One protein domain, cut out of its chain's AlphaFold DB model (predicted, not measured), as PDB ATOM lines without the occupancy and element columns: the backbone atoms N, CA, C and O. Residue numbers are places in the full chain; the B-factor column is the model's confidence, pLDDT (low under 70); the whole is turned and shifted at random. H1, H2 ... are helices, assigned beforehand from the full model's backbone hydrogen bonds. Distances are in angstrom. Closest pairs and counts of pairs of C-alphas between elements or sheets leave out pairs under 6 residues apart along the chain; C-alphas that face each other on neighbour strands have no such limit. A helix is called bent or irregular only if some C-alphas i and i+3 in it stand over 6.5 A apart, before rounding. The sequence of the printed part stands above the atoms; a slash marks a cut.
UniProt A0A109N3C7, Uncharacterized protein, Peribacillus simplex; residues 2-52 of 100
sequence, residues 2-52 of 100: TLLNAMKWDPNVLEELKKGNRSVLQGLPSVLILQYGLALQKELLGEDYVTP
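What this domain is: This is residues 2 to 52 of the 100 residues of an uncharacterized protein of Peribacillus simplex (UniProt A0A109N3C7). One long helix, H4, makes the backbone of the model, with the shorter H2 packed steeply across part of it and the very short H3 packed on H2. H1, also very short, is set off from these three at the far end of the link of residues 7 to 10, and residues 45 to 52 stick out as a tail beyond the end of H4. The printed part has 51 residues with four named helices, in the order H1, H2, H3, H4, and no named strand; the class is all helix. The whole is only just loose, close to compact, with a radius of gyration of the C-alphas of 11.9 A, and spans 35 by 27 by 17 A.

How they stand to each other: The longest helix, H4, residues 30 to 44, touches H2, residues 11 to 18, with its residues 36 to 40 alone. Their closest C-alphas, those of Leu 14 and Tyr 36, are 6.8 A apart. The two helices run the same way at a steep tilt of 68 degrees, only just short of about perpendicular. H2 also touches H3, residues 22 to 25, where the closest C-alphas are those of Val 13 and Val 24, 5.9 A apart. H3 and H4 are close but not clearly touching, with the closest C-alphas, those of Leu 25 and Ile 33, 6.3 A apart. H1, residues 3 to 6, touches no helix; it is apart from H2 and H3, and only just apart from H4, with 8.2 A between their closest C-alphas. In H2 and H4 every O i to N i+4 pair is within hydrogen-bond range, while H1 and H3 are too short for such a pair; the one O i to N i+3 pair of H3 is within range and that of H1 is not.

Where its parts are: H4 measures 20.6 A from C-alpha 30 at (47.722, 97.781, 41.786) to C-alpha 44 at (53.147, 86.996, 25.082). H2 measures 10.9 A from C-alpha 11 to C-alpha 18. H3 measures 5.6 A from C-alpha 22 to C-alpha 25. H1 begins at C-alpha 3, at (51.916, 84.260, 45.839), and measures 6.3 A to C-alpha 6; it is neither bent nor irregular, but only just.

The domain as a whole: The C-alphas farthest apart, those of Gly 27 and Pro 52, are 36.1 A from each other. Residues 26 to 31, of which 30 and 31 belong to H4, and residues 45 to 52 stand free. The printed part has no cut, and its three links between helices are tight. The mean pLDDT of the printed part is 70.3; residues 2 to 9 and 42 to 52 are under 70, and H1 has a mean of 48.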
ATOM      1  N   THR A   2      54.186  79.900  45.896       38.31
ATOM      2  CA  THR A   2      54.261  81.239  45.296       38.31
ATOM      3  C   THR A   2      52.944  81.990  45.502       38.31
ATOM      4  O   THR A   2      51.872  81.390  45.482       38.31
ATOM      5  N   LEU A   3      53.034  83.314  45.660       45.28
ATOM      6  CA  LEU A   3      51.916  84.260  45.839       45.28
ATOM      7  C   LEU A   3      50.815  84.171  44.753       45.28
ATOM      8  O   LEU A   3      49.751  84.755  44.913       45.28
ATOM      9  N   LEU A   4      51.058  83.421  43.674       49.44
ATOM     10  CA  LEU A   4      50.136  83.170  42.566       49.44
ATOM     11  C   LEU A   4      48.873  82.387  42.973       49.44
ATOM     12  O   LEU A   4      47.837  82.541  42.343       49.44
ATOM     13  N   ASN A   5      48.942  81.549  44.014       50.78
ATOM     14  CA  ASN A   5      47.894  80.556  44.297       50.78
ATOM     15  C   ASN A   5      46.747  81.036  45.207       50.78
ATOM     16  O   ASN A   5      45.851  80.252  45.507       50.78
ATOM     17  N   ALA A   6      46.765  82.288  45.676       46.62
ATOM     18  CA  ALA A   6      45.808  82.771  46.681       46.62
ATOM     19  C   ALA A   6      44.708  83.700  46.135       46.62
ATOM     20  O   ALA A   6      43.825  84.098  46.892       46.62
ATOM     21  N   MET A   7      44.723  84.050  44.846       54.88
ATOM     22  CA  MET A   7      43.775  85.014  44.283       54.88
ATOM     23  C   MET A   7      43.167  84.464  42.995       54.88
ATOM     24  O   MET A   7      43.889  84.071  42.085       54.88
ATOM     25  N   LYS A   8      41.831  84.402  42.930       58.78
ATOM     26  CA  LYS A   8      41.107  83.967  41.731       58.78
ATOM     27  C   LYS A   8      41.396  84.956  40.604       58.78
ATOM     28  O   LYS A   8      40.912  86.082  40.642       58.78
ATOM     29  N   TRP A   9      42.200  84.544  39.635       67.38
ATOM     30  CA  TRP A   9      42.384  85.287  38.396       67.38
ATOM     31  C   TRP A   9      41.149  85.072  37.529       67.38
ATOM     32  O   TRP A   9      40.730  83.934  37.331       67.38
ATOM     33  N   ASP A  10      40.558  86.154  37.033       73.31
ATOM     34  CA  ASP A  10      39.529  86.071  36.000       73.31
ATOM     35  C   ASP A  10      40.212  85.883  34.633       73.31
ATOM     36  O   ASP A  10      40.965  86.773  34.212       73.31
ATOM     37  N   PRO A  11      39.991  84.749  33.941       70.12
ATOM     38  CA  PRO A  11      40.558  84.496  32.620       70.12
ATOM     39  C   PRO A  11      40.093  85.508  31.565       70.12
ATOM     40  O   PRO A  11      40.845  85.818  30.641       70.12
ATOM     41  N   ASN A  12      38.893  86.080  31.720       78.06
ATOM     42  CA  ASN A  12      38.343  87.045  30.766       78.06
ATOM     43  C   ASN A  12      39.122  88.363  30.772       78.06
ATOM     44  O   ASN A  12      39.273  89.005  29.736       78.06
ATOM     45  N   VAL A  13      39.660  88.760  31.929       80.75
ATOM     46  CA  VAL A  13      40.504  89.958  32.045       80.75
ATOM     47  C   VAL A  13      41.787  89.776  31.236       80.75
ATOM     48  O   VAL A  13      42.204  90.691  30.534       80.75
ATOM     49  N   LEU A  14      42.391  88.587  31.275       78.56
ATOM     50  CA  LEU A  14      43.613  88.299  30.525       78.56
ATOM     51  C   LEU A  14      43.358  88.235  29.008       78.56
ATOM     52  O   LEU A  14      44.137  88.792  28.236       78.56
ATOM     53  N   GLU A  15      42.252  87.621  28.584       80.81
ATOM     54  CA  GLU A  15      41.781  87.600  27.189       80.81
ATOM     55  C   GLU A  15      41.581  89.015  26.618       80.81
ATOM     56  O   GLU A  15      42.047  89.332  25.523       80.81
ATOM     57  N   GLU A  16      40.926  89.900  27.371       81.94
ATOM     58  CA  GLU A  16      40.712  91.290  26.960       81.94
ATOM     59  C   GLU A  16      42.022  92.091  26.942       81.94
ATOM     60  O   GLU A  16      42.247  92.904  26.037       81.94
ATOM     61  N   LEU A  17      42.942  91.809  27.868       81.00
ATOM     62  CA  LEU A  17      44.267  92.429  27.872       81.00
ATOM     63  C   LEU A  17      45.117  92.028  26.670       81.00
ATOM     64  O   LEU A  17      45.826  92.881  26.131       81.00
ATOM     65  N   LYS A  18      45.001  90.784  26.195       76.94
ATOM     66  CA  LYS A  18      45.628  90.341  24.938       76.94
ATOM     67  C   LYS A  18      45.102  91.110  23.731       76.94
ATOM     68  O   LYS A  18      45.871  91.428  22.829       76.94
ATOM     69  N   LYS A  19      43.817  91.471  23.735       81.94
ATOM     70  CA  LYS A  19      43.196  92.320  22.702       81.94
ATOM     71  C   LYS A  19      43.566  93.805  22.842       81.94
ATOM     72  O   LYS A  19      43.101  94.628  22.058       81.94
ATOM     73  N   GLY A  20      44.384  94.169  23.833       75.81
ATOM     74  CA  GLY A  20      44.803  95.546  24.095       75.81
ATOM     75  C   GLY A  20      43.779  96.380  24.871       75.81
ATOM     76  O   GLY A  20      43.999  97.576  25.080       75.81
ATOM     77  N   ASN A  21      42.681  95.777  25.335       81.75
ATOM     78  CA  ASN A  21      41.669  96.458  26.131       81.75
ATOM     79  C   ASN A  21      42.166  96.623  27.572       81.75
ATOM     80  O   ASN A  21      42.100  95.709  28.383       81.75
ATOM     81  N   ARG A  22      42.672  97.814  27.908       83.12
ATOM     82  CA  ARG A  22      43.179  98.135  29.257       83.12
ATOM     83  C   ARG A  22      42.083  98.574  30.228       83.12
ATOM     84  O   ARG A  22      42.359  98.748  31.413       83.12
ATOM     85  N   SER A  23      40.849  98.746  29.754       86.06
ATOM     86  CA  SER A  23      39.721  99.193  30.582       86.06
ATOM     87  C   SER A  23      39.372  98.171  31.663       86.06
ATOM     88  O   SER A  23      38.950  98.551  32.747       86.06
ATOM     89  N   VAL A  24      39.642  96.884  31.417       87.00
ATOM     90  CA  VAL A  24      39.434  95.793  32.386       87.00
ATOM     91  C   VAL A  24      40.372  95.853  33.598       87.00
ATOM     92  O   VAL A  24      40.143  95.157  34.581       87.00
ATOM     93  N   LEU A  25      41.419  96.688  33.552       82.38
ATOM     94  CA  LEU A  25      42.306  96.943  34.693       82.38
ATOM     95  C   LEU A  25      41.815  98.091  35.580       82.38
ATOM     96  O   LEU A  25      42.342  98.287  36.676       82.38
ATOM     97  N   GLN A  26      40.840  98.878  35.115       83.56
ATOM     98  CA  GLN A  26      40.323 100.011  35.874       83.56
ATOM     99  C   GLN A  26      39.560  99.508  37.103       83.56
ATOM    100  O   GLN A  26      38.705  98.635  37.009       83.56
ATOM    101  N   GLY A  27      39.888 100.055  38.274       81.88
ATOM    102  CA  GLY A  27      39.290  99.635  39.544       81.88
ATOM    103  C   GLY A  27      39.929  98.395  40.178       81.88
ATOM    104  O   GLY A  27      39.569  98.051  41.303       81.88
ATOM    105  N   LEU A  28      40.905  97.752  39.520       83.69
ATOM    106  CA  LEU A  28      41.676  96.677  40.142       83.69
ATOM    107  C   LEU A  28      42.760  97.239  41.081       83.69
ATOM    108  O   LEU A  28      43.415  98.234  40.761       83.69
ATOM    109  N   PRO A  29      43.021  96.576  42.222       83.06
ATOM    110  CA  PRO A  29      44.188  96.850  43.052       83.06
ATOM    111  C   PRO A  29      45.497  96.787  42.250       83.06
ATOM    112  O   PRO A  29      45.697  95.872  41.451       83.06
ATOM    113  N   SER A  30      46.441  97.697  42.514       80.38
ATOM    114  CA  SER A  30      47.722  97.781  41.786       80.38
ATOM    115  C   SER A  30      48.519  96.472  41.790       80.38
ATOM    116  O   SER A  30      49.184  96.145  40.811       80.38
ATOM    117  N   VAL A  31      48.410  95.689  42.867       84.00
ATOM    118  CA  VAL A  31      49.036  94.362  42.980       84.00
ATOM    119  C   VAL A  31      48.483  93.388  41.934       84.00
ATOM    120  O   VAL A  31      49.253  92.649  41.326       84.00
ATOM    121  N   LEU A  32      47.173  93.419  41.674       81.69
ATOM    122  CA  LEU A  32      46.539  92.593  40.646       81.69
ATOM    123  C   LEU A  32      46.924  93.050  39.238       81.69
ATOM    124  O   LEU A  32      47.233  92.215  38.396       81.69
ATOM    125  N   ILE A  33      46.982  94.362  38.996       83.94
ATOM    126  CA  ILE A  33      47.415  94.919  37.703       83.94
ATOM    127  C   ILE A  33      48.828  94.437  37.345       83.94
ATOM    128  O   ILE A  33      49.070  94.007  36.217       83.94
ATOM    129  N   LEU A  34      49.751  94.453  38.310       82.75
ATOM    130  CA  LEU A  34      51.114  93.955  38.116       82.75
ATOM    131  C   LEU A  34      51.145  92.447  37.842       82.75
ATOM    132  O   LEU A  34      51.877  92.011  36.959       82.75
ATOM    133  N   GLN A  35      50.335  91.651  38.545       80.81
ATOM    134  CA  GLN A  35      50.246  90.207  38.303       80.81
ATOM    135  C   GLN A  35      49.707  89.885  36.906       80.81
ATOM    136  O   GLN A  35      50.297  89.059  36.213       80.81
ATOM    137  N   TYR A  36      48.656  90.578  36.459       82.44
ATOM    138  CA  TYR A  36      48.154  90.460  35.089       82.44
ATOM    139  C   TYR A  36      49.191  90.910  34.057       82.44
ATOM    140  O   TYR A  36      49.334  90.263  33.025       82.44
ATOM    141  N   GLY A  37      49.962  91.961  34.346       79.50
ATOM    142  CA  GLY A  37      51.075  92.394  33.502       79.50
ATOM    143  C   GLY A  37      52.168  91.330  33.368       79.50
ATOM    144  O   GLY A  37      52.620  91.060  32.259       79.50
ATOM    145  N   LEU A  38      52.550  90.680  34.470       81.06
ATOM    146  CA  LEU A  38      53.527  89.585  34.471       81.06
ATOM    147  C   LEU A  38      52.991  88.324  33.781       81.06
ATOM    148  O   LEU A  38      53.742  87.640  33.094       81.06
ATOM    149  N   ALA A  39      51.701  88.017  33.936       77.12
ATOM    150  CA  ALA A  39      51.049  86.905  33.247       77.12
ATOM    151  C   ALA A  39      50.969  87.152  31.736       77.12
ATOM    152  O   ALA A  39      51.344  86.286  30.954       77.12
ATOM    153  N   LEU A  40      50.572  88.361  31.329       75.31
ATOM    154  CA  LEU A  40      50.552  88.782  29.933       75.31
ATOM    155  C   LEU A  40      51.958  88.755  29.334       75.31
ATOM    156  O   LEU A  40      52.133  88.277  28.225       75.31
ATOM    157  N   GLN A  41      52.971  89.205  30.077       72.38
ATOM    158  CA  GLN A  41      54.366  89.048  29.681       72.38
ATOM    159  C   GLN A  41      54.737  87.577  29.543       72.38
ATOM    160  O   GLN A  41      55.302  87.205  28.539       72.38
ATOM    161  N   LYS A  42      54.382  86.707  30.481       69.62
ATOM    162  CA  LYS A  42      54.710  85.281  30.383       69.62
ATOM    163  C   LYS A  42      53.984  84.560  29.239       69.62
ATOM    164  O   LYS A  42      54.517  83.585  28.732       69.62
ATOM    165  N   GLU A  43      52.794  85.009  28.845       65.06
ATOM    166  CA  GLU A  43      52.026  84.419  27.738       65.06
ATOM    167  C   GLU A  43      52.353  85.036  26.372       65.06
ATOM    168  O   GLU A  43      52.339  84.325  25.376       65.06
ATOM    169  N   LEU A  44      52.676  86.332  26.308       60.34
ATOM    170  CA  LEU A  44      53.147  86.996  25.082       60.34
ATOM    171  C   LEU A  44      54.650  86.793  24.840       60.34
ATOM    172  O   LEU A  44      55.098  86.845  23.703       60.34
ATOM    173  N   LEU A  45      55.427  86.586  25.903       54.31
ATOM    174  CA  LEU A  45      56.858  86.250  25.885       54.31
ATOM    175  C   LEU A  45      57.073  84.758  26.201       54.31
ATOM    176  O   LEU A  45      58.190  84.343  26.514       54.31
ATOM    177  N   GLY A  46      56.000  83.963  26.179       47.84
ATOM    178  CA  GLY A  46      56.039  82.524  26.393       47.84
ATOM    179  C   GLY A  46      56.575  81.820  25.156       47.84
ATOM    180  O   GLY A  46      55.930  81.833  24.117       47.84
ATOM    181  N   GLU A  47      57.758  81.226  25.301       50.31
ATOM    182  CA  GLU A  47      58.469  80.340  24.360       50.31
ATOM    183  C   GLU A  47      59.021  80.944  23.053       50.31
ATOM    184  O   GLU A  47      60.034  80.438  22.580       50.31
ATOM    185  N   ASP A  48      58.509  82.072  22.547       47.94
ATOM    186  CA  ASP A  48      58.947  82.662  21.264       47.94
ATOM    187  C   ASP A  48      59.538  84.082  21.376       47.94
ATOM    188  O   ASP A  48      59.270  84.969  20.560       47.94
ATOM    189  N   TYR A  49      60.436  84.329  22.337       47.66
ATOM    190  CA  TYR A  49      61.340  85.484  22.213       47.66
ATOM    191  C   TYR A  49      62.438  85.188  21.170       47.66
ATOM    192  O   TYR A  49      63.621  85.081  21.479       47.66
ATOM    193  N   VAL A  50      62.021  85.041  19.906       50.38
ATOM    194  CA  VAL A  50      62.863  84.965  18.693       50.38
ATOM    195  C   VAL A  50      62.993  86.351  18.051       50.38
ATOM    196  O   VAL A  50      63.298  86.492  16.871       50.38
ATOM    197  N   THR A  51      62.747  87.424  18.804       53.25
ATOM    198  CA  THR A  51      63.274  88.734  18.420       53.25
ATOM    199  C   THR A  51      64.586  88.913  19.162       53.25
ATOM    200  O   THR A  51      64.571  89.271  20.342       53.25
ATOM    201  N   PRO A  52      65.735  88.611  18.521       54.84
ATOM    202  CA  PRO A  52      67.013  88.956  19.111       54.84
ATOM    203  C   PRO A  52      66.974  90.431  19.494       54.84
ATOM    204  O   PRO A  52      66.398  91.256  18.776       54.84
TER     205      PRO A  52